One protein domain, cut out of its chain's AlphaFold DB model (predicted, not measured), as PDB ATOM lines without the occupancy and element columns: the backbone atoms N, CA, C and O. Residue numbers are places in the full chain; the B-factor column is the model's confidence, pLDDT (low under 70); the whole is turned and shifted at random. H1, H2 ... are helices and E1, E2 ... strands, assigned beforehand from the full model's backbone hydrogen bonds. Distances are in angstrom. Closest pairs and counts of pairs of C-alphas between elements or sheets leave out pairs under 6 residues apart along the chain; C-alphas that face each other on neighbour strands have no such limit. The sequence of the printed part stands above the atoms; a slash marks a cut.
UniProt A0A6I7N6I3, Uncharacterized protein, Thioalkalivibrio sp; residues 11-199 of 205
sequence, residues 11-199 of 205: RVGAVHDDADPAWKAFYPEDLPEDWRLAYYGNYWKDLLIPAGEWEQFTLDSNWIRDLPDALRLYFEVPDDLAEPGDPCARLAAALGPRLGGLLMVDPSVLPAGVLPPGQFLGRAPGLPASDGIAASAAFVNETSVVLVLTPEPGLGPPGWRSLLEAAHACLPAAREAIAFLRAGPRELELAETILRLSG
ATOM      1  N   ARG A  11      36.644 -39.435  18.874       91.69
ATOM      2  CA  ARG A  11      37.249 -40.004  17.665       91.69
ATOM      3  C   ARG A  11      36.149 -40.352  16.670       91.69
ATOM      4  O   ARG A  11      35.007 -40.577  17.067       91.69
ATOM      5  N   VAL A  12      36.504 -40.414  15.396       94.38
ATOM      6  CA  VAL A  12      35.623 -40.911  14.339       94.38
ATOM      7  C   VAL A  12      36.213 -42.200  13.789       94.38
ATOM      8  O   VAL A  12      37.431 -42.313  13.666       94.38
ATOM      9  N   GLY A  13      35.345 -43.160  13.503       95.69
ATOM     10  CA  GLY A  13      35.652 -44.334  12.689       95.69
ATOM     11  C   GLY A  13      34.610 -44.473  11.582       95.69
ATOM     12  O   GLY A  13      33.575 -43.798  11.624       95.69
ATOM     13  N   ALA A  14      34.846 -45.353  10.611       95.62
ATOM     14  CA  ALA A  14      33.805 -45.671   9.634       95.62
ATOM     15  C   ALA A  14      33.048 -46.936   9.985       95.62
ATOM     16  O   ALA A  14      33.519 -47.801  10.729       95.62
ATOM     17  N   VAL A  15      31.876 -47.040   9.378       97.06
ATOM     18  CA  VAL A  15      31.172 -48.303   9.224       97.06
ATOM     19  C   VAL A  15      31.565 -48.906   7.885       97.06
ATOM     20  O   VAL A  15      31.561 -48.203   6.876       97.06
ATOM     21  N   HIS A  16      31.922 -50.186   7.893       95.06
ATOM     22  CA  HIS A  16      32.193 -50.936   6.679       95.06
ATOM     23  C   HIS A  16      30.915 -51.016   5.837       95.06
ATOM     24  O   HIS A  16      29.843 -51.305   6.370       95.06
ATOM     25  N   ASP A  17      31.032 -50.684   4.553       91.31
ATOM     26  CA  ASP A  17      29.948 -50.770   3.576       91.31
ATOM     27  C   ASP A  17      30.543 -50.919   2.172       91.31
ATOM     28  O   ASP A  17      30.666 -49.968   1.399       91.31
ATOM     29  N   ASP A  18      30.935 -52.145   1.837       84.88
ATOM     30  CA  ASP A  18      31.513 -52.468   0.528       84.88
ATOM     31  C   ASP A  18      30.473 -52.435  -0.608       84.88
ATOM     32  O   ASP A  18      30.824 -52.546  -1.789       84.88
ATOM     33  N   ALA A  19      29.183 -52.272  -0.288       87.62
ATOM     34  CA  ALA A  19      28.123 -52.128  -1.276       87.62
ATOM     35  C   ALA A  19      28.002 -50.683  -1.792       87.62
ATOM     36  O   ALA A  19      27.644 -50.505  -2.968       87.62
ATOM     37  N   ASP A  20      28.338 -49.688  -0.961       90.50
ATOM     38  CA  ASP A  20      28.274 -48.261  -1.285       90.50
ATOM     39  C   ASP A  20      29.188 -47.898  -2.484       90.50
ATOM     40  O   ASP A  20      30.385 -48.214  -2.502       90.50
ATOM     41  N   PRO A  21      28.661 -47.207  -3.515       92.56
ATOM     42  CA  PRO A  21      29.454 -46.761  -4.658       92.56
ATOM     43  C   PRO A  21      30.664 -45.880  -4.305       92.56
ATOM     44  O   PRO A  21      31.682 -45.951  -4.995       92.56
ATOM     45  N   ALA A  22      30.573 -45.048  -3.267       92.38
ATOM     46  CA  ALA A  22      31.660 -44.187  -2.815       92.38
ATOM     47  C   ALA A  22      32.820 -45.003  -2.231       92.38
ATOM     48  O   ALA A  22      33.978 -44.675  -2.493       92.38
ATOM     49  N   TRP A  23      32.523 -46.089  -1.510       92.19
ATOM     50  CA  TRP A  23      33.532 -47.037  -1.030       92.19
ATOM     51  C   TRP A  23      34.157 -47.829  -2.177       92.19
ATOM     52  O   TRP A  23      35.379 -47.920  -2.270       92.19
ATOM     53  N   LYS A  24      33.352 -48.299  -3.136       92.12
ATOM     54  CA  LYS A  24      33.878 -48.974  -4.337       92.12
ATOM     55  C   LYS A  24      34.837 -48.099  -5.141       92.12
ATOM     56  O   LYS A  24      35.850 -48.599  -5.614       92.12
ATOM     57  N   ALA A  25      34.533 -46.808  -5.277       93.12
ATOM     58  CA  ALA A  25      35.378 -45.848  -5.987       93.12
ATOM     59  C   ALA A  25      36.655 -45.456  -5.220       93.12
ATOM     60  O   ALA A  25      37.550 -44.839  -5.797       93.12
ATOM     61  N   PHE A  26      36.733 -45.763  -3.925       93.75
ATOM     62  CA  PHE A  26      37.906 -45.496  -3.096       93.75
ATOM     63  C   PHE A  26      38.991 -46.565  -3.242       93.75
ATOM     64  O   PHE A  26      40.181 -46.260  -3.112       93.75
ATOM     65  N   TYR A  27      38.603 -47.802  -3.548       93.56
ATOM     66  CA  TYR A  27      39.554 -48.869  -3.826       93.56
ATOM     67  C   TYR A  27      40.166 -48.716  -5.228       93.56
ATOM     68  O   TYR A  27      39.461 -48.354  -6.173       93.56
ATOM     69  N   PRO A  28      41.464 -49.022  -5.403       94.06
ATOM     70  CA  PRO A  28      42.054 -49.162  -6.731       94.06
ATOM     71  C   PRO A  28      41.290 -50.197  -7.571       94.06
ATOM     72  O   PRO A  28      40.890 -51.234  -7.044       94.06
ATOM     73  N   GLU A  29      41.130 -49.943  -8.874       90.69
ATOM     74  CA  GLU A  29      40.340 -50.807  -9.775       90.69
ATOM     75  C   GLU A  29      40.843 -52.261  -9.809       90.69
ATOM     76  O   GLU A  29      40.042 -53.190  -9.884       90.69
ATOM     77  N   ASP A  30      42.157 -52.454  -9.680       93.56
ATOM     78  CA  ASP A  30      42.808 -53.768  -9.691       93.56
ATOM     79  C   ASP A  30      42.997 -54.371  -8.284       93.56
ATOM     80  O   ASP A  30      43.708 -55.368  -8.136       93.56
ATOM     81  N   LEU A  31      42.419 -53.771  -7.232       92.56
ATOM     82  CA  LEU A  31      42.559 -54.287  -5.869       92.56
ATOM     83  C   LEU A  31      41.677 -55.536  -5.673       92.56
ATOM     84  O   LEU A  31      40.450 -55.440  -5.811       92.56
ATOM     85  N   PRO A  32      42.261 -56.688  -5.292       91.56
ATOM     86  CA  PRO A  32      41.493 -57.874  -4.930       91.56
ATOM     87  C   PRO A  32      40.509 -57.599  -3.786       91.56
ATOM     88  O   PRO A  32      40.794 -56.823  -2.874       91.56
ATOM     89  N   GLU A  33      39.339 -58.239  -3.826       88.06
ATOM     90  CA  GLU A  33      38.278 -58.039  -2.830       88.06
ATOM     91  C   GLU A  33      38.724 -58.417  -1.412       88.06
ATOM     92  O   GLU A  33      38.479 -57.675  -0.465       88.06
ATOM     93  N   ASP A  34      39.476 -59.506  -1.278       86.94
ATOM     94  CA  ASP A  34      40.054 -59.978  -0.021       86.94
ATOM     95  C   ASP A  34      41.081 -59.004   0.581       86.94
ATOM     96  O   ASP A  34      41.374 -59.070   1.774       86.94
ATOM     97  N   TRP A  35      41.604 -58.063  -0.211       91.00
ATOM     98  CA  TRP A  35      42.569 -57.058   0.247       91.00
ATOM     99  C   TRP A  35      41.920 -55.731   0.643       91.00
ATOM    100  O   TRP A  35      42.587 -54.889   1.251       91.00
ATOM    101  N   ARG A  36      40.635 -55.520   0.336       91.94
ATOM    102  CA  ARG A  36      39.939 -54.243   0.579       91.94
ATOM    103  C   ARG A  36      39.934 -53.838   2.042       91.94
ATOM    104  O   ARG A  36      40.246 -52.694   2.356       91.94
ATOM    105  N   LEU A  37      39.681 -54.783   2.939       91.56
ATOM    106  CA  LEU A  37      39.655 -54.521   4.375       91.56
ATOM    107  C   LEU A  37      41.030 -54.111   4.927       91.56
ATOM    108  O   LEU A  37      41.142 -53.169   5.713       91.56
ATOM    109  N   ALA A  38      42.092 -54.797   4.497       91.69
ATOM    110  CA  ALA A  38      43.459 -54.445   4.873       91.69
ATOM    111  C   ALA A  38      43.853 -53.079   4.295       91.69
ATOM    112  O   ALA A  38      44.442 -52.254   4.996       91.69
ATOM    113  N   TYR A  39      43.473 -52.807   3.042       92.69
ATOM    114  CA  TYR A  39      43.658 -51.507   2.404       92.69
ATOM    115  C   TYR A  39      42.958 -50.401   3.197       92.69
ATOM    116  O   TYR A  39      43.609 -49.430   3.583       92.69
ATOM    117  N   TYR A  40      41.681 -50.593   3.527       89.69
ATOM    118  CA  TYR A  40      40.885 -49.704   4.368       89.69
ATOM    119  C   TYR A  40      41.595 -49.408   5.702       89.69
ATOM    120  O   TYR A  40      41.714 -48.248   6.108       89.69
ATOM    121  N   GLY A  41      42.122 -50.443   6.364       89.94
ATOM    122  CA  GLY A  41      42.772 -50.328   7.674       89.94
ATOM    123  C   GLY A  41      44.028 -49.452   7.699       89.94
ATOM    124  O   GLY A  41      44.487 -49.068   8.774       89.94
ATOM    125  N   ASN A  42      44.590 -49.116   6.533       90.56
ATOM    126  CA  ASN A  42      45.700 -48.166   6.430       90.56
ATOM    127  C   ASN A  42      45.249 -46.699   6.511       90.56
ATOM    128  O   ASN A  42      46.071 -45.832   6.805       90.56
ATOM    129  N   TYR A  43      43.969 -46.418   6.259       91.00
ATOM    130  CA  TYR A  43      43.411 -45.064   6.236       91.00
ATOM    131  C   TYR A  43      42.677 -44.723   7.531       91.00
ATOM    132  O   TYR A  43      42.892 -43.644   8.085       91.00
ATOM    133  N   TRP A  44      41.888 -45.657   8.068       91.69
ATOM    134  CA  TRP A  44      41.171 -45.467   9.330       91.69
ATOM    135  C   TRP A  44      41.599 -46.494  10.368       91.69
ATOM    136  O   TRP A  44      41.748 -47.678  10.086       91.69
ATOM    137  N   LYS A  45      41.772 -46.021  11.605       92.75
ATOM    138  CA  LYS A  45      42.248 -46.844  12.727       92.75
ATOM    139  C   LYS A  45      41.136 -47.585  13.449       92.75
ATOM    140  O   LYS A  45      41.423 -48.492  14.220       92.75
ATOM    141  N   ASP A  46      39.891 -47.191  13.229       95.56
ATOM    142  CA  ASP A  46      38.733 -47.780  13.874       95.56
ATOM    143  C   ASP A  46      37.672 -48.057  12.807       95.56
ATOM    144  O   ASP A  46      37.278 -47.159  12.054       95.56
ATOM    145  N   LEU A  47      37.217 -49.303  12.756       96.50
ATOM    146  CA  LEU A  47      36.222 -49.774  11.802       96.50
ATOM    147  C   LEU A  47      35.128 -50.545  12.529       96.50
ATOM    148  O   LEU A  47      35.423 -51.410  13.355       96.50
ATOM    149  N   LEU A  48      33.877 -50.238  12.205       97.69
ATOM    150  CA  LEU A  48      32.715 -50.995  12.640       97.69
ATOM    151  C   LEU A  48      32.227 -51.906  11.517       97.69
ATOM    152  O   LEU A  48      31.873 -51.424  10.445       97.69
ATOM    153  N   ILE A  49      32.140 -53.200  11.799       96.62
ATOM    154  CA  ILE A  49      31.478 -54.179  10.945       96.62
ATOM    155  C   ILE A  49      29.990 -54.229  11.325       96.62
ATOM    156  O   ILE A  49      29.673 -54.489  12.495       96.62
ATOM    157  N   PRO A  50      29.070 -53.946  10.388       96.00
ATOM    158  CA  PRO A  50      27.641 -53.959  10.670       96.00
ATOM    159  C   PRO A  50      27.110 -55.386  10.843       96.00
ATOM    160  O   PRO A  50      27.661 -56.345  10.303       96.00
ATOM    161  N   ALA A  51      25.981 -55.526  11.541       94.62
ATOM    162  CA  ALA A  51      25.406 -56.838  11.861       94.62
ATOM    163  C   ALA A  51      25.106 -57.685  10.612       94.62
ATOM    164  O   ALA A  51      25.287 -58.898  10.628       94.62
ATOM    165  N   GLY A  52      24.712 -57.043   9.506       92.56
ATOM    166  CA  GLY A  52      24.424 -57.720   8.237       92.56
ATOM    167  C   GLY A  52      25.632 -58.401   7.583       92.56
ATOM    168  O   GLY A  52      25.446 -59.239   6.709       92.56
ATOM    169  N   GLU A  53      26.851 -58.076   8.012       92.44
ATOM    170  CA  GLU A  53      28.087 -58.672   7.495       92.44
ATOM    171  C   GLU A  53      28.722 -59.660   8.485       92.44
ATOM    172  O   GLU A  53      29.730 -60.292   8.180       92.44
ATOM    173  N   TRP A  54      28.129 -59.840   9.667       90.31
ATOM    174  CA  TRP A  54      28.693 -60.623  10.770       90.31
ATOM    175  C   TRP A  54      29.162 -62.031  10.366       90.31
ATOM    176  O   TRP A  54      30.235 -62.485  10.775       90.31
ATOM    177  N   GLU A  55      28.372 -62.738   9.558       89.38
ATOM    178  CA  GLU A  55      28.682 -64.109   9.140       89.38
ATOM    179  C   GLU A  55      29.991 -64.188   8.343       89.38
ATOM    180  O   GLU A  55      30.816 -65.065   8.601       89.38
ATOM    181  N   GLN A  56      30.238 -63.231   7.444       87.94
ATOM    182  CA  GLN A  56      31.451 -63.190   6.620       87.94
ATOM    183  C   GLN A  56      32.722 -63.193   7.479       87.94
ATOM    184  O   GLN A  56      33.691 -63.880   7.162       87.94
ATOM    185  N   PHE A  57      32.700 -62.462   8.593       88.19
ATOM    186  CA  PHE A  57      33.857 -62.278   9.469       88.19
ATOM    187  C   PHE A  57      34.006 -63.354  10.546       88.19
ATOM    188  O   PHE A  57      35.065 -63.457  11.169       88.19
ATOM    189  N   THR A  58      32.963 -64.151  10.789       85.44
ATOM    190  CA  THR A  58      32.967 -65.189  11.832       85.44
ATOM    191  C   THR A  58      33.162 -66.607  11.299       85.44
ATOM    192  O   THR A  58      33.489 -67.501  12.087       85.44
ATOM    193  N   LEU A  59      32.998 -66.820   9.987       83.88
ATOM    194  CA  LEU A  59      33.174 -68.119   9.323       83.88
ATOM    195  C   LEU A  59      34.639 -68.465   9.026       83.88
ATOM    196  O   LEU A  59      35.049 -69.608   9.231       83.88
ATOM    197  N   ASP A  60      35.431 -67.495   8.572       81.88
ATOM    198  CA  ASP A  60      36.875 -67.628   8.358       81.88
ATOM    199  C   ASP A  60      37.589 -66.498   9.106       81.88
ATOM    200  O   ASP A  60      37.085 -65.386   9.161       81.88
ATOM    201  N   SER A  61      38.752 -66.777   9.692       81.62
ATOM    202  CA  SER A  61      39.592 -65.803  10.407       81.62
ATOM    203  C   SER A  61      40.881 -65.455   9.656       81.62
ATOM    204  O   SER A  61      41.671 -64.640  10.134       81.62
ATOM    205  N   ASN A  62      41.112 -66.037   8.471       85.19
ATOM    206  CA  ASN A  62      42.327 -65.813   7.684       85.19
ATOM    207  C   ASN A  62      42.542 -64.343   7.299       85.19
ATOM    208  O   ASN A  62      43.687 -63.895   7.269       85.19
ATOM    209  N   TRP A  63      41.459 -63.588   7.093       88.00
ATOM    210  CA  TRP A  63      41.482 -62.157   6.766       88.00
ATOM    211  C   TRP A  63      42.197 -61.299   7.819       88.00
ATOM    212  O   TRP A  63      42.699 -60.223   7.509       88.00
ATOM    213  N   ILE A  64      42.297 -61.772   9.067       90.94
ATOM    214  CA  ILE A  64      42.933 -61.037  10.169       90.94
ATOM    215  C   ILE A  64      44.445 -60.880   9.951       90.94
ATOM    216  O   ILE A  64      45.051 -59.941  10.470       90.94
ATOM    217  N   ARG A  65      45.071 -61.809   9.220       87.50
ATOM    218  CA  ARG A  65      46.535 -61.904   9.101       87.50
ATOM    219  C   ARG A  65      47.168 -60.703   8.411       87.50
ATOM    220  O   ARG A  65      48.294 -60.358   8.757       87.50
ATOM    221  N   ASP A  66      46.441 -60.091   7.487       89.19
ATOM    222  CA  ASP A  66      46.939 -58.994   6.660       89.19
ATOM    223  C   ASP A  66      46.490 -57.619   7.182       89.19
ATOM    224  O   ASP A  66      46.764 -56.588   6.567       89.19
ATOM    225  N   LEU A  67      45.818 -57.581   8.337       92.38
ATOM    226  CA  LEU A  67      45.367 -56.329   8.932       92.38
ATOM    227  C   LEU A  67      46.515 -55.558   9.584       92.38
ATOM    228  O   LEU A  67      47.330 -56.148  10.299       92.38
ATOM    229  N   PRO A  68      46.522 -54.221   9.456       92.44
ATOM    230  CA  PRO A  68      47.432 -53.375  10.214       92.44
ATOM    231  C   PRO A  68      47.267 -53.567  11.727       92.44
ATOM    232  O   PRO A  68      46.153 -53.599  12.248       92.44
ATOM    233  N   ASP A  69      48.378 -53.603  12.464       90.31
ATOM    234  CA  ASP A  69      48.362 -53.792  13.925       90.31
ATOM    235  C   ASP A  69      47.606 -52.690  14.680       90.31
ATOM    236  O   ASP A  69      47.061 -52.926  15.757       90.31
ATOM    237  N   ALA A  70      47.570 -51.481  14.117       90.44
ATOM    238  CA  ALA A  70      46.886 -50.335  14.706       90.44
ATOM    239  C   ALA A  70      45.366 -50.331  14.462       90.44
ATOM    240  O   ALA A  70      44.678 -49.499  15.057       90.44
ATOM    241  N   LEU A  71      44.852 -51.211  13.594       94.56
ATOM    242  CA  LEU A  71      43.431 -51.281  13.281       94.56
ATOM    243  C   LEU A  71      42.659 -51.898  14.451       94.56
ATOM    244  O   LEU A  71      42.926 -53.024  14.875       94.56
ATOM    245  N   ARG A  72      41.665 -51.162  14.942       94.94
ATOM    246  CA  ARG A  72      40.685 -51.617  15.925       94.94
ATOM    247  C   ARG A  72      39.370 -51.923  15.226       94.94
ATOM    248  O   ARG A  72      38.818 -51.075  14.529       94.94
ATOM    249  N   LEU A  73      38.853 -53.121  15.454       95.94
ATOM    250  CA  LEU A  73      37.601 -53.589  14.878       95.94
ATOM    251  C   LEU A  73      36.508 -53.651  15.926       95.94
ATOM    252  O   LEU A  73      36.697 -54.179  17.021       95.94
ATOM    253  N   TYR A  74      35.357 -53.126  15.563       96.81
ATOM    254  CA  TYR A  74      34.133 -53.191  16.329       96.81
ATOM    255  C   TYR A  74      33.123 -53.994  15.520       96.81
ATOM    256  O   TYR A  74      33.165 -53.961  14.293       96.81
ATOM    257  N   PHE A  75      32.213 -54.697  16.183       97.06
ATOM    258  CA  PHE A  75      31.174 -55.459  15.492       97.06
ATOM    259  C   PHE A  75      29.812 -55.204  16.118       97.06
ATOM    260  O   PHE A  75      29.670 -55.298  17.336       97.06
ATOM    261  N   GLU A  76      28.811 -54.920  15.292       96.38
ATOM    262  CA  GLU A  76      27.409 -55.030  15.693       96.38
ATOM    263  C   GLU A  76      27.026 -56.514  15.724       96.38
ATOM    264  O   GLU A  76      27.064 -57.188  14.698       96.38
ATOM    265  N   VAL A  77      26.676 -57.031  16.902       94.81
ATOM    266  CA  VAL A  77      26.180 -58.403  17.060       94.81
ATOM    267  C   VAL A  77      24.724 -58.441  16.583       94.81
ATOM    268  O   VAL A  77      23.934 -57.627  17.066       94.81
ATOM    269  N   PRO A  78      24.342 -59.355  15.671       93.50
ATOM    270  CA  PRO A  78      22.951 -59.498  15.254       93.50
ATOM    271  C   PRO A  78      22.029 -59.828  16.435       93.50
ATOM    272  O   PRO A  78      22.327 -60.715  17.236       93.50
ATOM    273  N   ASP A  79      20.896 -59.131  16.530       89.44
ATOM    274  CA  ASP A  79      19.924 -59.308  17.622       89.44
ATOM    275  C   ASP A  79      19.189 -60.658  17.558       89.44
ATOM    276  O   ASP A  79      18.637 -61.125  18.554       89.44
ATOM    277  N   ASP A  80      19.166 -61.285  16.383       88.31
ATOM    278  CA  ASP A  80      18.560 -62.590  16.113       88.31
ATOM    279  C   ASP A  80      19.546 -63.761  16.261       88.31
ATOM    280  O   ASP A  80      19.167 -64.923  16.074       88.31
ATOM    281  N   LEU A  81      20.797 -63.488  16.651       87.25
ATOM    282  CA  LEU A  81      21.792 -64.520  16.910       87.25
ATOM    283  C   LEU A  81      21.435 -65.282  18.195       87.25
ATOM    284  O   LEU A  81      21.656 -64.799  19.302       87.25
ATOM    285  N   ALA A  82      20.902 -66.497  18.039       83.25
ATOM    286  CA  ALA A  82      20.377 -67.295  19.151       83.25
ATOM    287  C   ALA A  82      21.415 -67.612  20.244       83.25
ATOM    288  O   ALA A  82      21.088 -67.598  21.426       83.25
ATOM    289  N   GLU A  83      22.660 -67.894  19.851       85.81
ATOM    290  CA  GLU A  83      23.750 -68.282  20.755       85.81
ATOM    291  C   GLU A  83      25.003 -67.449  20.437       85.81
ATOM    292  O   GLU A  83      25.919 -67.920  19.753       85.81
ATOM    293  N   PRO A  84      25.068 -66.182  20.890       85.81
ATOM    294  CA  PRO A  84      26.146 -65.274  20.506       85.81
ATOM    295  C   PRO A  84      27.487 -65.618  21.169       85.81
ATOM    296  O   PRO A  84      28.533 -65.191  20.684       85.81
ATOM    297  N   GLY A  85      27.484 -66.400  22.256       87.19
ATOM    298  CA  GLY A  85      28.661 -66.650  23.093       87.19
ATOM    299  C   GLY A  85      29.864 -67.230  22.350       87.19
ATOM    300  O   GLY A  85      30.945 -66.645  22.385       87.19
ATOM    301  N   ASP A  86      29.686 -68.360  21.668       88.19
ATOM    302  CA  ASP A  86      30.780 -69.062  20.983       88.19
ATOM    303  C   ASP A  86      31.341 -68.276  19.773       88.19
ATOM    304  O   ASP A  86      32.558 -68.063  19.720       88.19
ATOM    305  N   PRO A  87      30.516 -67.727  18.855       89.56
ATOM    306  CA  PRO A  87      31.006 -66.838  17.799       89.56
ATOM    307  C   PRO A  87      31.763 -65.612  18.332       89.56
ATOM    308  O   PRO A  87      32.845 -65.300  17.833       89.56
ATOM    309  N   CYS A  88      31.244 -64.951  19.375       90.69
ATOM    310  CA  CYS A  88      31.907 -63.799  19.992       90.69
ATOM    311  C   CYS A  88      33.261 -64.185  20.609       90.69
ATOM    312  O   CYS A  88      34.247 -63.472  20.412       90.69
ATOM    313  N   ALA A  89      33.334 -65.325  21.309       89.00
ATOM    314  CA  ALA A  89      34.574 -65.838  21.891       89.00
ATOM    315  C   ALA A  89      35.646 -66.090  20.829       89.00
ATOM    316  O   ALA A  89      36.793 -65.666  20.992       89.00
ATOM    317  N   ARG A  90      35.278 -66.755  19.725       89.56
ATOM    318  CA  ARG A  90      36.205 -67.023  18.616       89.56
ATOM    319  C   ARG A  90      36.729 -65.735  18.001       89.56
ATOM    320  O   ARG A  90      37.935 -65.614  17.793       89.56
ATOM    321  N   LEU A  91      35.840 -64.779  17.739       91.25
ATOM    322  CA  LEU A  91      36.203 -63.504  17.131       91.25
ATOM    323  C   LEU A  91      37.169 -62.715  18.022       91.25
ATOM    324  O   LEU A  91      38.204 -62.241  17.558       91.25
ATOM    325  N   ALA A  92      36.885 -62.640  19.321       91.31
ATOM    326  CA  ALA A  92      37.770 -61.976  20.269       91.31
ATOM    327  C   ALA A  92      39.113 -62.686  20.441       91.31
ATOM    328  O   ALA A  92      40.140 -62.017  20.539       91.31
ATOM    329  N   ALA A  93      39.134 -64.021  20.450       89.88
ATOM    330  CA  ALA A  93      40.377 -64.782  20.505       89.88
ATOM    331  C   ALA A  93      41.242 -64.543  19.257       89.88
ATOM    332  O   ALA A  93      42.455 -64.379  19.374       89.88
ATOM    333  N   ALA A  94      40.623 -64.482  18.075       91.19
ATOM    334  CA  ALA A  94      41.322 -64.269  16.812       91.19
ATOM    335  C   ALA A  94      41.843 -62.826  16.656       91.19
ATOM    336  O   ALA A  94      42.953 -62.610  16.163       91.19
ATOM    337  N   LEU A  95      41.069 -61.830  17.097       92.19
ATOM    338  CA  LEU A  95      41.441 -60.415  17.011       92.19
ATOM    339  C   LEU A  95      42.357 -59.954  18.149       92.19
ATOM    340  O   LEU A  95      43.149 -59.027  17.962       92.19
ATOM    341  N   GLY A  96      42.252 -60.575  19.324       91.25
ATOM    342  CA  GLY A  96      43.005 -60.209  20.519       91.25
ATOM    343  C   GLY A  96      42.919 -58.702  20.811       91.25
ATOM    344  O   GLY A  96      41.818 -58.177  20.986       91.25
ATOM    345  N   PRO A  97      44.051 -57.972  20.849       90.06
ATOM    346  CA  PRO A  97      44.068 -56.541  21.161       90.06
ATOM    347  C   PRO A  97      43.431 -55.654  20.079       90.06
ATOM    348  O   PRO A  97      43.137 -54.490  20.357       90.06
ATOM    349  N   ARG A  98      43.214 -56.180  18.863       93.06
ATOM    350  CA  ARG A  98      42.534 -55.457  17.780       93.06
ATOM    351  C   ARG A  98      41.018 -55.413  17.960       93.06
ATOM    352  O   ARG A  98      40.370 -54.617  17.291       93.06
ATOM    353  N   LEU A  99      40.432 -56.211  18.858       94.06
ATOM    354  CA  LEU A  99      39.008 -56.089  19.165       94.06
ATOM    355  C   LEU A  99      38.759 -54.808  19.975       94.06
ATOM    356  O   LEU A  99      39.141 -54.688  21.139       94.06
ATOM    357  N   GLY A 100      38.112 -53.844  19.328       92.88
ATOM    358  CA  GLY A 100      37.670 -52.585  19.909       92.88
ATOM    359  C   GLY A 100      36.388 -52.720  20.725       92.88
ATOM    360  O   GLY A 100      36.274 -52.068  21.765       92.88
ATOM    361  N   GLY A 101      35.460 -53.577  20.288       94.12
ATOM    362  CA  GLY A 101      34.280 -53.946  21.063       94.12
ATOM    363  C   GLY A 101      33.186 -54.657  20.263       94.12
ATOM    364  O   GLY A 101      33.123 -54.562  19.041       94.12
ATOM    365  N   LEU A 102      32.308 -55.355  20.973       95.06
ATOM    366  CA  LEU A 102      31.098 -55.978  20.448       95.06
ATOM    367  C   LEU A 102      29.883 -55.191  20.941       95.06
ATOM    368  O   LEU A 102      29.678 -55.027  22.146       95.06
ATOM    369  N   LEU A 103      29.117 -54.663  19.994       95.50
ATOM    370  CA  LEU A 103      27.960 -53.808  20.205       95.50
ATOM    371  C   LEU A 103      26.715 -54.685  20.162       95.50
ATOM    372  O   LEU A 103      26.433 -55.289  19.132       95.50
ATOM    373  N   MET A 104      25.966 -54.751  21.258       92.88
ATOM    374  CA  MET A 104      24.796 -55.624  21.337       92.88
ATOM    375  C   MET A 104      23.686 -55.037  22.195       92.88
ATOM    376  O   MET A 104      23.935 -54.191  23.059       92.88
ATOM    377  N   VAL A 105      22.451 -55.481  21.959       89.31
ATOM    378  CA  VAL A 105      21.285 -54.992  22.705       89.31
ATOM    379  C   VAL A 105      21.391 -55.325  24.187       89.31
ATOM    380  O   VAL A 105      21.297 -54.419  25.015       89.31
ATOM    381  N   ASP A 106      21.659 -56.586  24.514       84.94
ATOM    382  CA  ASP A 106      21.775 -57.049  25.892       84.94
ATOM    383  C   ASP A 106      23.048 -57.891  26.081       84.94
ATOM    384  O   ASP A 106      23.101 -59.028  25.616       84.94
ATOM    385  N   PRO A 107      24.085 -57.373  26.764       81.62
ATOM    386  CA  PRO A 107      25.305 -58.132  27.015       81.62
ATOM    387  C   PRO A 107      25.137 -59.221  28.088       81.62
ATOM    388  O   PRO A 107      26.035 -60.044  28.253       81.62
ATOM    389  N   SER A 108      24.018 -59.256  28.825       79.94
ATOM    390  CA  SER A 108      23.776 -60.263  29.869       79.94
ATOM    391  C   SER A 108      23.462 -61.658  29.321       79.94
ATOM    392  O   SER A 108      23.568 -62.638  30.057       79.94
ATOM    393  N   VAL A 109      23.145 -61.766  28.025       81.38
ATOM    394  CA  VAL A 109      22.908 -63.048  27.333       81.38
ATOM    395  C   VAL A 109      24.181 -63.879  27.174       81.38
ATOM    396  O   VAL A 109      24.128 -65.059  26.833       81.38
ATOM    397  N   LEU A 110      25.342 -63.270  27.398       79.12
ATOM    398  CA  LEU A 110      26.625 -63.928  27.247       79.12
ATOM    399  C   LEU A 110      27.033 -64.617  28.547       79.12
ATOM    400  O   LEU A 110      26.962 -64.012  29.621       79.12
ATOM    401  N   PRO A 111      27.542 -65.855  28.468       76.81
ATOM    402  CA  PRO A 111      28.105 -66.510  29.632       76.81
ATOM    403  C   PRO A 111      29.247 -65.690  30.251       76.81
ATOM    404  O   PRO A 111      30.065 -65.070  29.563       76.81
ATOM    405  N   ALA A 112      29.333 -65.709  31.581       76.00
ATOM    406  CA  ALA A 112      30.409 -65.039  32.299       76.00
ATOM    407  C   ALA A 112      31.782 -65.604  31.882       76.00
ATOM    408  O   ALA A 112      31.968 -66.816  31.806       76.00
ATOM    409  N   GLY A 113      32.754 -64.718  31.642       74.88
ATOM    410  CA  GLY A 113      34.123 -65.101  31.279       74.88
ATOM    411  C   GLY A 113      34.339 -65.452  29.805       74.88
ATOM    412  O   GLY A 113      35.450 -65.830  29.450       74.88
ATOM    413  N   VAL A 114      33.319 -65.300  28.952       78.38
ATOM    414  CA  VAL A 114      33.448 -65.494  27.497       78.38
ATOM    415  C   VAL A 114      34.455 -64.516  26.905       78.38
ATOM    416  O   VAL A 114      35.325 -64.947  26.157       78.38
ATOM    417  N   LEU A 115      34.394 -63.235  27.294       76.19
ATOM    418  CA  LEU A 115      35.351 -62.210  26.874       76.19
ATOM    419  C   LEU A 115      35.988 -61.463  28.052       76.19
ATOM    420  O   LEU A 115      35.405 -61.399  29.140       76.19
ATOM    421  N   PRO A 116      37.155 -60.832  27.820       73.81
ATOM    422  CA  PRO A 116      37.716 -59.836  28.718       73.81
ATOM    423  C   PRO A 116      36.723 -58.710  29.076       73.81
ATOM    424  O   PRO A 116      35.952 -58.263  28.219       73.81
ATOM    425  N   PRO A 117      36.775 -58.185  30.317       71.25
ATOM    426  CA  PRO A 117      36.004 -57.009  30.713       71.25
ATOM    427  C   PRO A 117      36.237 -55.823  29.769       71.25
ATOM    428  O   PRO A 117      37.359 -55.578  29.329       71.25
ATOM    429  N   GLY A 118      35.174 -55.070  29.472       76.31
ATOM    430  CA  GLY A 118      35.246 -53.871  28.631       76.31
ATOM    431  C   GLY A 118      35.198 -54.116  27.118       76.31
ATOM    432  O   GLY A 118      35.210 -53.146  26.367       76.31
ATOM    433  N   GLN A 119      35.095 -55.367  26.654       85.06
ATOM    434  CA  GLN A 119      34.909 -55.660  25.224       85.06
ATOM    435  C   GLN A 119      33.445 -55.652  24.778       85.06
ATOM    436  O   GLN A 119      33.181 -55.438  23.604       85.06
ATOM    437  N   PHE A 120      32.486 -55.830  25.687       89.00
ATOM    438  CA  PHE A 120      31.067 -55.688  25.362       89.00
ATOM    439  C   PHE A 120      30.586 -54.269  25.618       89.00
ATOM    440  O   PHE A 120      30.978 -53.648  26.610       89.00
ATOM    441  N   LEU A 121      29.713 -53.781  24.741       92.12
ATOM    442  CA  LEU A 121      28.993 -52.531  24.908       92.12
ATOM    443  C   LEU A 121      27.499 -52.793  24.735       92.12
ATOM    444  O   LEU A 121      27.045 -53.188  23.661       92.12
ATOM    445  N   GLY A 122      26.749 -52.575  25.813       91.25
ATOM    446  CA  GLY A 122      25.300 -52.732  25.825       91.25
ATOM    447  C   GLY A 122      24.607 -51.510  25.239       91.25
ATOM    448  O   GLY A 122      25.117 -50.387  25.349       91.25
ATOM    449  N   ARG A 123      23.438 -51.713  24.631       93.50
ATOM    450  CA  ARG A 123      22.642 -50.627  24.061       93.50
ATOM    451  C   ARG A 123      22.253 -49.614  25.138       93.50
ATOM    452  O   ARG A 123      21.732 -49.957  26.195       93.50
ATOM    453  N   ALA A 124      22.471 -48.346  24.826       91.00
ATOM    454  CA  ALA A 124      22.045 -47.199  25.611       91.00
ATOM    455  C   ALA A 124      21.024 -46.366  24.818       91.00
ATOM    456  O   ALA A 124      20.893 -46.533  23.597       91.00
ATOM    457  N   PRO A 125      20.299 -45.446  25.482       89.12
ATOM    458  CA  PRO A 125      19.543 -44.418  24.780       89.12
ATOM    459  C   PRO A 125      20.443 -43.690  23.772       89.12
ATOM    460  O   PRO A 125      21.543 -43.263  24.121       89.12
ATOM    461  N   GLY A 126      19.985 -43.601  22.520       83.06
ATOM    462  CA  GLY A 126      20.704 -42.914  21.447       83.06
ATOM    463  C   GLY A 126      20.810 -41.405  21.674       83.06
ATOM    464  O   GLY A 126      20.330 -40.868  22.676       83.06
ATOM    465  N   LEU A 127      21.409 -40.707  20.708       85.19
ATOM    466  CA  LEU A 127      21.408 -39.246  20.721       85.19
ATOM    467  C   LEU A 127      19.978 -38.710  20.596       85.19
ATOM    468  O   LEU A 127      19.167 -39.297  19.871       85.19
ATOM    469  N   PRO A 128      19.668 -37.577  21.253       84.06
ATOM    470  CA  PRO A 128      18.432 -36.866  20.982       84.06
ATOM    471  C   PRO A 128      18.371 -36.488  19.498       84.06
ATOM    472  O   PRO A 128      19.401 -36.225  18.870       84.06
ATOM    473  N   ALA A 129      17.154 -36.440  18.949       82.94
ATOM    474  CA  ALA A 129      16.934 -35.957  17.591       82.94
ATOM    475  C   ALA A 129      17.595 -34.581  17.428       82.94
ATOM    476  O   ALA A 129      17.329 -33.663  18.203       82.94
ATOM    477  N   SER A 130      18.501 -34.486  16.461       84.62
ATOM    478  CA  SER A 130      19.349 -33.322  16.223       84.62
ATOM    479  C   SER A 130      19.516 -33.143  14.721       84.62
ATOM    480  O   SER A 130      19.566 -34.132  13.989       84.62
ATOM    481  N   ASP A 131      19.634 -31.893  14.277       83.94
ATOM    482  CA  ASP A 131      19.843 -31.572  12.867       83.94
ATOM    483  C   ASP A 131      21.080 -32.295  12.313       83.94
ATOM    484  O   ASP A 131      22.143 -32.327  12.945       83.94
ATOM    485  N   GLY A 132      20.943 -32.872  11.121       89.12
ATOM    486  CA  GLY A 132      22.005 -33.629  10.464       89.12
ATOM    487  C   GLY A 132      22.119 -35.092  10.884       89.12
ATOM    488  O   GLY A 132      22.929 -35.807  10.299       89.12
ATOM    489  N   ILE A 133      21.321 -35.585  11.837       93.31
ATOM    490  CA  ILE A 133      21.327 -36.998  12.242       93.31
ATOM    491  C   ILE A 133      20.029 -37.672  11.791       93.31
ATOM    492  O   ILE A 133      18.979 -37.490  12.400       93.31
ATOM    493  N   ALA A 134      20.121 -38.524  10.768       94.62
ATOM    494  CA  ALA A 134      18.993 -39.318  10.289       94.62
ATOM    495  C   ALA A 134      18.669 -40.491  11.231       94.62
ATOM    496  O   ALA A 134      17.503 -40.817  11.452       94.62
ATOM    497  N   ALA A 135      19.697 -41.128  11.798       94.31
ATOM    498  CA  ALA A 135      19.541 -42.181  12.796       94.31
ATOM    499  C   ALA A 135      20.736 -42.211  13.751       94.31
ATOM    500  O   ALA A 135      21.862 -41.883  13.372       94.31
ATOM    501  N   SER A 136      20.497 -42.638  14.992       94.62
ATOM    502  CA  SER A 136      21.561 -42.824  15.971       94.62
ATOM    503  C   SER A 136      21.365 -44.069  16.825       94.62
ATOM    504  O   SER A 136      20.256 -44.532  17.105       94.62
ATOM    505  N   ALA A 137      22.496 -44.597  17.260       94.62
ATOM    506  CA  ALA A 137      22.617 -45.711  18.168       94.62
ATOM    507  C   ALA A 137      23.753 -45.418  19.144       94.62
ATOM    508  O   ALA A 137      24.805 -44.933  18.736       94.62
ATOM    509  N   ALA A 138      23.543 -45.710  20.425       94.12
ATOM    510  CA  ALA A 138      24.569 -45.569  21.444       94.12
ATOM    511  C   ALA A 138      24.782 -46.906  22.144       94.12
ATOM    512  O   ALA A 138      23.824 -47.613  22.459       94.12
ATOM    513  N   PHE A 139      26.041 -47.224  22.404       93.94
ATOM    514  CA  PHE A 139      26.460 -48.405  23.137       93.94
ATOM    515  C   PHE A 139      27.493 -47.994  24.175       93.94
ATOM    516  O   PHE A 139      28.387 -47.190  23.900       93.94
ATOM    517  N   VAL A 140      27.357 -48.514  25.388       91.81
ATOM    518  CA  VAL A 140      28.195 -48.103  26.515       91.81
ATOM    519  C   VAL A 140      28.668 -49.298  27.315       91.81
ATOM    520  O   VAL A 140      27.998 -50.326  27.417       91.81
ATOM    521  N   ASN A 141      29.816 -49.116  27.944       88.62
ATOM    522  CA  ASN A 141      30.256 -49.936  29.059       88.62
ATOM    523  C   ASN A 141      30.883 -49.041  30.134       88.62
ATOM    524  O   ASN A 141      30.639 -47.833  30.172       88.62
ATOM    525  N   GLU A 142      31.667 -49.617  31.040       83.81
ATOM    526  CA  GLU A 142      32.272 -48.877  32.147       83.81
ATOM    527  C   GLU A 142      33.339 -47.855  31.715       83.81
ATOM    528  O   GLU A 142      33.551 -46.863  32.421       83.81
ATOM    529  N   THR A 143      33.978 -48.051  30.559       83.00
ATOM    530  CA  THR A 143      35.176 -47.310  30.120       83.00
ATOM    531  C   THR A 143      35.039 -46.622  28.766       83.00
ATOM    532  O   THR A 143      35.851 -45.750  28.443       83.00
ATOM    533  N   SER A 144      34.003 -46.942  27.997       87.50
ATOM    534  CA  SER A 144      33.875 -46.506  26.610       87.50
ATOM    535  C   SER A 144      32.433 -46.193  26.226       87.50
ATOM    536  O   SER A 144      31.476 -46.777  26.745       87.50
ATOM    537  N   VAL A 145      32.299 -45.255  25.290       91.75
ATOM    538  CA  VAL A 145      31.045 -44.916  24.611       91.75
ATOM    539  C   VAL A 145      31.271 -45.053  23.110       91.75
ATOM    540  O   VAL A 145      32.198 -44.460  22.556       91.75
ATOM    541  N   VAL A 146      30.409 -45.824  22.459       94.38
ATOM    542  CA  VAL A 146      30.377 -45.973  21.008       94.38
ATOM    543  C   VAL A 146      29.054 -45.423  20.497       94.38
ATOM    544  O   VAL A 146      27.982 -45.848  20.921       94.38
ATOM    545  N   LEU A 147      29.140 -44.471  19.581       95.38
ATOM    546  CA  LEU A 147      28.010 -43.941  18.835       95.38
ATOM    547  C   LEU A 147      28.065 -44.513  17.420       95.38
ATOM    548  O   LEU A 147      29.133 -44.531  16.818       95.38
ATOM    549  N   VAL A 148      26.935 -44.950  16.878       96.81
ATOM    550  CA  VAL A 148      26.794 -45.302  15.460       96.81
ATOM    551  C   VAL A 148      25.767 -44.355  14.866       96.81
ATOM    552  O   VAL A 148      24.617 -44.325  15.312       96.81
ATOM    553  N   LEU A 149      26.199 -43.532  13.917       96.38
ATOM    554  CA  LEU A 149      25.424 -42.417  13.384       96.38
ATOM    555  C   LEU A 149      25.208 -42.594  11.890       96.38
ATOM    556  O   LEU A 149      26.156 -42.835  11.143       96.38
ATOM    557  N   THR A 150      23.968 -42.391  11.463       96.00
ATOM    558  CA  THR A 150      23.619 -42.186  10.060       96.00
ATOM    559  C   THR A 150      23.412 -40.690   9.854       96.00
ATOM    560  O   THR A 150      22.424 -40.148  10.364       96.00
ATOM    561  N   PRO A 151      24.326 -39.998   9.156       96.19
ATOM    562  CA  PRO A 151      24.145 -38.597   8.809       96.19
ATOM    563  C   PRO A 151      22.978 -38.416   7.833       96.19
ATOM    564  O   PRO A 151      22.659 -39.311   7.049       96.19
ATOM    565  N   GLU A 152      22.355 -37.244   7.848       95.56
ATOM    566  CA  GLU A 152      21.443 -36.852   6.774       95.56
ATOM    567  C   GLU A 152      22.191 -36.748   5.429       95.56
ATOM    568  O   GLU A 152      23.362 -36.351   5.385       95.56
ATOM    569  N   PRO A 153      21.546 -37.094   4.304       92.25
ATOM    570  CA  PRO A 153      22.182 -36.995   2.999       92.25
ATOM    571  C   PRO A 153      22.449 -35.532   2.621       92.25
ATOM    572  O   PRO A 153      21.621 -34.650   2.837       92.25
ATOM    573  N   GLY A 154      23.596 -35.277   1.985       91.88
ATOM    574  CA  GLY A 154      23.916 -33.963   1.417       91.88
ATOM    575  C   GLY A 154      24.332 -32.891   2.429       91.88
ATOM    576  O   GLY A 154      24.288 -31.703   2.104       91.88
ATOM    577  N   LEU A 155      24.751 -33.273   3.640       94.50
ATOM    578  CA  LEU A 155      25.244 -32.317   4.632       94.50
ATOM    579  C   LEU A 155      26.458 -31.532   4.126       94.50
ATOM    580  O   LEU A 155      27.497 -32.089   3.770       94.50
ATOM    581  N   GLY A 156      26.344 -30.205   4.173       94.75
ATOM    582  CA  GLY A 156      27.485 -29.309   4.022       94.75
ATOM    583  C   GLY A 156      28.352 -29.252   5.291       94.75
ATOM    584  O   GLY A 156      27.943 -29.739   6.349       94.75
ATOM    585  N   PRO A 157      29.521 -28.588   5.242       94.25
ATOM    586  CA  PRO A 157      30.425 -28.484   6.390       94.25
ATOM    587  C   PRO A 157      29.786 -27.965   7.696       94.25
ATOM    588  O   PRO A 157      30.116 -28.501   8.753       94.25
ATOM    589  N   PRO A 158      28.860 -26.980   7.685       93.31
ATOM    590  CA  PRO A 158      28.167 -26.566   8.908       93.31
ATOM    591  C   PRO A 158      27.302 -27.677   9.515       93.31
ATOM    592  O   PRO A 158      27.301 -27.840  10.728       93.31
ATOM    593  N   GLY A 159      26.618 -28.468   8.681       94.62
ATOM    594  CA  GLY A 159      25.798 -29.590   9.139       94.62
ATOM    595  C   GLY A 159      26.647 -30.696   9.764       94.62
ATOM    596  O   GLY A 159      26.353 -31.156  10.863       94.62
ATOM    597  N   TRP A 160      27.769 -31.035   9.125       95.44
ATOM    598  CA  TRP A 160      28.760 -31.957   9.691       95.44
ATOM    599  C   TRP A 160      29.311 -31.487  11.036       95.44
ATOM    600  O   TRP A 160      29.469 -32.282  11.960       95.44
ATOM    601  N   ARG A 161      29.580 -30.187  11.172       93.38
ATOM    602  CA  ARG A 161      30.005 -29.607  12.444       93.38
ATOM    603  C   ARG A 161      28.934 -29.755  13.523       93.38
ATOM    604  O   ARG A 161      29.271 -30.222  14.607       93.38
ATOM    605  N   SER A 162      27.684 -29.406  13.226       92.31
ATOM    606  CA  SER A 162      26.571 -29.549  14.172       92.31
ATOM    607  C   SER A 162      26.384 -31.000  14.619       92.31
ATOM    608  O   SER A 162      26.243 -31.251  15.814       92.31
ATOM    609  N   LEU A 163      26.468 -31.961  13.690       94.50
ATOM    610  CA  LEU A 163      26.410 -33.394  13.992       94.50
ATOM    611  C   LEU A 163      27.491 -33.800  15.002       94.50
ATOM    612  O   LEU A 163      27.203 -34.464  15.997       94.50
ATOM    613  N   LEU A 164      28.740 -33.392  14.764       93.50
ATOM    614  CA  LEU A 164      29.875 -33.743  15.622       93.50
ATOM    615  C   LEU A 164      29.816 -33.047  16.989       93.50
ATOM    616  O   LEU A 164      30.194 -33.643  17.998       93.50
ATOM    617  N   GLU A 165      29.330 -31.807  17.038       90.62
ATOM    618  CA  GLU A 165      29.085 -31.080  18.288       90.62
ATOM    619  C   GLU A 165      27.970 -31.747  19.107       90.62
ATOM    620  O   GLU A 165      28.137 -31.931  20.312       90.62
ATOM    621  N   ALA A 166      26.884 -32.193  18.467       90.50
ATOM    622  CA  ALA A 166      25.819 -32.955  19.122       90.50
ATOM    623  C   ALA A 166      26.339 -34.294  19.672       90.50
ATOM    624  O   ALA A 166      26.099 -34.620  20.836       90.50
ATOM    625  N   ALA A 167      27.119 -35.032  18.874       90.50
ATOM    626  CA  ALA A 167      27.774 -36.267  19.302       90.50
ATOM    627  C   ALA A 167      28.674 -36.047  20.530       90.50
ATOM    628  O   ALA A 167      28.612 -36.814  21.490       90.50
ATOM    629  N   HIS A 168      29.478 -34.980  20.519       88.38
ATOM    630  CA  HIS A 168      30.378 -34.628  21.619       88.38
ATOM    631  C   HIS A 168      29.632 -34.199  22.890       88.38
ATOM    632  O   HIS A 168      29.998 -34.619  23.987       88.38
ATOM    633  N   ALA A 169      28.556 -33.420  22.754       86.00
ATOM    634  CA  ALA A 169      27.766 -32.923  23.880       86.00
ATOM    635  C   ALA A 169      27.059 -34.037  24.673       86.00
ATOM    636  O   ALA A 169      26.767 -33.858  25.856       86.00
ATOM    637  N   CYS A 170      26.797 -35.186  24.046       80.69
ATOM    638  CA  CYS A 170      26.182 -36.341  24.702       80.69
ATOM    639  C   CYS A 170      27.186 -37.282  25.380       80.69
ATOM    640  O   CYS A 170      26.776 -38.286  25.968       80.69
ATOM    641  N   LEU A 171      28.486 -36.984  25.323       80.62
ATOM    642  CA  LEU A 171      29.494 -37.825  25.955       80.62
ATOM    643  C   LEU A 171      29.477 -37.654  27.483       80.62
ATOM    644  O   LEU A 171      29.475 -36.525  27.983       80.62
ATOM    645  N   PRO A 172      29.497 -38.753  28.258       71.94
ATOM    646  CA  PRO A 172      29.613 -38.677  29.709       71.94
ATOM    647  C   PRO A 172      30.963 -38.079  30.145       71.94
ATOM    648  O   PRO A 172      31.967 -38.185  29.445       71.94
ATOM    649  N   ALA A 173      30.979 -37.500  31.356       61.62
ATOM    650  CA  ALA A 173      32.054 -36.661  31.913       61.62
ATOM    651  C   ALA A 173      33.445 -37.333  32.098       61.62
ATOM    652  O   ALA A 173      34.418 -36.715  32.535       61.62
ATOM    653  N   ALA A 174      33.535 -38.623  31.824       51.62
ATOM    654  CA  ALA A 174      34.756 -39.392  31.712       51.62
ATOM    655  C   ALA A 174      34.402 -40.515  30.753       51.62
ATOM    656  O   ALA A 174      33.398 -41.168  31.031       51.62
ATOM    657  N   ARG A 175      35.148 -40.692  29.651       66.62
ATOM    658  CA  ARG A 175      35.302 -41.938  28.866       66.62
ATOM    659  C   ARG A 175      35.931 -41.662  27.503       66.62
ATOM    660  O   ARG A 175      35.832 -40.563  26.958       66.62
ATOM    661  N   GLU A 176      36.575 -42.690  26.966       78.69
ATOM    662  CA  GLU A 176      36.960 -42.733  25.561       78.69
ATOM    663  C   GLU A 176      35.694 -42.852  24.712       78.69
ATOM    664  O   GLU A 176      34.873 -43.748  24.931       78.69
ATOM    665  N   ALA A 177      35.526 -41.939  23.758       89.12
ATOM    666  CA  ALA A 177      34.359 -41.903  22.897       89.12
ATOM    667  C   ALA A 177      34.748 -42.034  21.429       89.12
ATOM    668  O   ALA A 177      35.684 -41.381  20.952       89.12
ATOM    669  N   ILE A 178      33.986 -42.843  20.707       93.69
ATOM    670  CA  ILE A 178      34.093 -42.963  19.260       93.69
ATOM    671  C   ILE A 178      32.714 -42.861  18.615       93.69
ATOM    672  O   ILE A 178      31.748 -43.441  19.108       93.69
ATOM    673  N   ALA A 179      32.634 -42.112  17.520       95.50
ATOM    674  CA  ALA A 179      31.481 -42.082  16.635       95.50
ATOM    675  C   ALA A 179      31.823 -42.789  15.322       95.50
ATOM    676  O   ALA A 179      32.662 -42.319  14.555       95.50
ATOM    677  N   PHE A 180      31.158 -43.908  15.062       97.75
ATOM    678  CA  PHE A 180      31.143 -44.555  13.763       97.75
ATOM    679  C   PHE A 180      30.116 -43.880  12.868       97.75
ATOM    680  O   PHE A 180      28.936 -43.803  13.216       97.75
ATOM    681  N   LEU A 181      30.565 -43.374  11.725       97.25
ATOM    682  CA  LEU A 181      29.708 -42.695  10.761       97.25
ATOM    683  C   LEU A 181      29.405 -43.643   9.598       97.25
ATOM    684  O   LEU A 181      30.323 -44.154   8.955       97.25
ATOM    685  N   ARG A 182      28.118 -43.854   9.312       96.31
ATOM    686  CA  ARG A 182      27.647 -44.505   8.080       96.31
ATOM    687  C   ARG A 182      27.711 -43.487   6.945       96.31
ATOM    688  O   ARG A 182      26.714 -42.844   6.623       96.31
ATOM    689  N   ALA A 183      28.917 -43.259   6.442       95.19
ATOM    690  CA  ALA A 183      29.219 -42.267   5.420       95.19
ATOM    691  C   ALA A 183      30.375 -42.740   4.532       95.19
ATOM    692  O   ALA A 183      31.127 -43.641   4.907       95.19
ATOM    693  N   GLY A 184      30.520 -42.103   3.371       94.50
ATOM    694  CA  GLY A 184      31.613 -42.373   2.450       94.50
ATOM    695  C   GLY A 184      32.971 -41.838   2.931       94.50
ATOM    696  O   GLY A 184      33.063 -41.058   3.888       94.50
ATOM    697  N   PRO A 185      34.055 -42.217   2.237       94.06
ATOM    698  CA  PRO A 185      35.426 -41.874   2.617       94.06
ATOM    699  C   PRO A 185      35.679 -40.362   2.643       94.06
ATOM    700  O   PRO A 185      36.341 -39.857   3.550       94.06
ATOM    701  N   ARG A 186      35.103 -39.603   1.700       94.25
ATOM    702  CA  ARG A 186      35.274 -38.139   1.643       94.25
ATOM    703  C   ARG A 186      34.584 -37.434   2.807       94.25
ATOM    704  O   ARG A 186      35.105 -36.458   3.347       94.25
ATOM    705  N   GLU A 187      33.404 -37.909   3.176       95.56
ATOM    706  CA  GLU A 187      32.630 -37.422   4.310       95.56
ATOM    707  C   GLU A 187      33.356 -37.689   5.633       95.56
ATOM    708  O   GLU A 187      33.396 -36.817   6.502       95.56
ATOM    709  N   LEU A 188      33.992 -38.854   5.767       94.94
ATOM    710  CA  LEU A 188      34.811 -39.197   6.931       94.94
ATOM    711  C   LEU A 188      36.041 -38.297   7.057       94.94
ATOM    712  O   LEU A 188      36.289 -37.753   8.134       94.94
ATOM    713  N   GLU A 189      36.773 -38.065   5.967       94.75
ATOM    714  CA  GLU A 189      37.902 -37.122   5.947       94.75
ATOM    715  C   GLU A 189      37.472 -35.697   6.338       94.75
ATOM    716  O   GLU A 189      38.168 -34.997   7.087       94.75
ATOM    717  N   LEU A 190      36.303 -35.259   5.858       95.38
ATOM    718  CA  LEU A 190      35.710 -33.980   6.243       95.38
ATOM    719  C   LEU A 190      35.377 -33.955   7.741       95.38
ATOM    720  O   LEU A 190      35.714 -32.980   8.417       95.38
ATOM    721  N   ALA A 191      34.756 -35.010   8.272       95.38
ATOM    722  CA  ALA A 191      34.406 -35.119   9.684       95.38
ATOM    723  C   ALA A 191      35.651 -35.074  10.587       95.38
ATOM    724  O   ALA A 191      35.691 -34.305  11.552       95.38
ATOM    725  N   GLU A 192      36.708 -35.813  10.242       93.38
ATOM    726  CA  GLU A 192      37.994 -35.761  10.948       93.38
ATOM    727  C   GLU A 192      38.630 -34.368  10.896       93.38
ATOM    728  O   GLU A 192      39.144 -33.864  11.902       93.38
ATOM    729  N   THR A 193      38.578 -33.720   9.730       94.19
ATOM    730  CA  THR A 193      39.089 -32.359   9.548       94.19
ATOM    731  C   THR A 193      38.330 -31.372  10.429       94.19
ATOM    732  O   THR A 193      38.951 -30.572  11.136       94.19
ATOM    733  N   ILE A 194      36.998 -31.448  10.456       94.19
ATOM    734  CA  ILE A 194      36.155 -30.598  11.300       94.19
ATOM    735  C   ILE A 194      36.464 -30.832  12.779       94.19
ATOM    736  O   ILE A 194      36.689 -29.852  13.488       94.19
ATOM    737  N   LEU A 195      36.547 -32.087  13.242       91.06
ATOM    738  CA  LEU A 195      36.907 -32.411  14.632       91.06
ATOM    739  C   LEU A 195      38.258 -31.819  15.038       91.06
ATOM    740  O   LEU A 195      38.420 -31.306  16.151       91.06
ATOM    741  N   ARG A 196      39.242 -31.883  14.137       89.19
ATOM    742  CA  ARG A 196      40.583 -31.341  14.374       89.19
ATOM    743  C   ARG A 196      40.560 -29.819  14.496       89.19
ATOM    744  O   ARG A 196      41.215 -29.275  15.386       89.19
ATOM    745  N   LEU A 197      39.808 -29.141  13.629       90.31
ATOM    746  CA  LEU A 197      39.704 -27.679  13.600       90.31
ATOM    747  C   LEU A 197      38.821 -27.112  14.722       90.31
ATOM    748  O   LEU A 197      39.065 -25.996  15.178       90.31
ATOM    749  N   SER A 198      37.817 -27.857  15.185       85.81
ATOM    750  CA  SER A 198      36.913 -27.439  16.266       85.81
ATOM    751  C   SER A 198      37.502 -27.632  17.666       85.81
ATOM    752  O   SER A 198      36.954 -27.113  18.635       85.81
ATOM    753  N   GLY A 199      38.619 -28.358  17.787       81.31
ATOM    754  CA  GLY A 199      39.220 -28.695  19.078       81.31
ATOM    755  C   GLY A 199      38.485 -29.805  19.837       81.31
ATOM    756  O   GLY A 199      38.810 -30.044  20.995       81.31
TER     757      GLY A 199
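AT A GLANCE: This is residues 11 to 199 of the 205 residues of an uncharacterized protein of Thioalkalivibrio sp (UniProt A0A6I7N6I3). Eight strands, E1 to E8, stand round an axis as a barrel closed on itself, with helices packed on its outside: H6 and H7 over E8 on one side, H5 over E4 and H3 beside E3 on another. H2 is also on the barrel, while H1 and the short H4 lie farther out, and a long link, residues 105 to 119, joins E4 to E5. The printed part has 189 residues with seven named helices and eight named strands, in the order E1 H1 H2 E2 H3 H4 E3 H5 E4 E5 E6 E7 H6 E8 H7; the class is mixed, helices and strands. The ring follows the chain from E1 to E8, and its pairs are parallel but for E5 with E6 and E6 with E7. The whole is compact, with a radius of gyration of the C-alphas of 16.3 A and spans of 44 by 44 by 28 A.

HOW THE PARTS SIT: E1, residues 11 to 15, is the parallel neighbour of E2, residues 46 to 49; N 48 and O 14 are 2.9 A apart. Between them come H1, residues 21 to 24, and H2, residues 33 to 41, in a strand-helix-strand unit, two parallel neighbour strands with helices between, its crossover right-handed. E2 and E3, residues 72 to 76, are parallel, N 49 to O 74 at 2.8 A; H3, residues 51 to 59, and H4, residues 62 to 66, complete a second right-handed unit. H2 and H4 only just touch, with 3 pairs of C-alphas within 8 A, the closest those of Ala 38 and Asp 66 at 6.0 A. H5, residues 85 to 98, links E3 to its parallel neighbour E4, residues 99 to 104, N 100 to O 73 at 2.7 A, in a third right-handed unit. H5 lies outside the barrel over E4, at a height over the sheet of 8.9 A, and runs along the strands. E4 and E5, residues 120 to 124, are parallel, N 121 to O 102 at 2.9 A. E5, E6, residues 133 to 140, and E7, residues 144 to 151, form a meander, each strand the antiparallel neighbour of the one before, and two hairpins; N 124 and O 138 are 2.8 A apart, N 139 and O 146 also 2.8 A. E7, H6, residues 157 to 169, and E8, residues 176 to 181, form a fourth right-handed unit, E7 and E8 parallel with N 147 to O 178 at 2.8 A. E8 and E1 are parallel, N 179 to O 11 at 2.9 A. H6 and H7, residues 185 to 198, lie outside the barrel and touch at a steep tilt of 65 degrees, the same way; H7 does so with residues 190 to 195 alone, and the closest C-alphas, of Arg 161 and Ile 194, are 6.3 A apart. Every O i to N i+4 pair is within hydrogen-bond range in H6 and H7, against 3 of 5 in H2, 2 of 5 in H3 with 4 of 6 O i to N i+3 pairs, 0 of 1 in H4 with 1 of 2, and 8 of 10 in H5; H1 is too short for such a pair.

IN THESE COORDINATES: E1 begins at C-alpha 11, (37.249, -40.004, 17.665). H5 is 18.6 A long, E6 19.3 A, E7 21.8 A, H6 18.2 A and H7 19.9 A. H7 ends at C-alpha 198, (36.913, -27.439, 16.266).

THE WHOLE: The two C-alphas farthest apart, those of Asp 30 and Ala 173, are 46.3 A apart. The printed part has no cut, and E4 to E5 is its one long link. Mean pLDDT of the printed part is 89.8, and residues 173 to 175 are under 70.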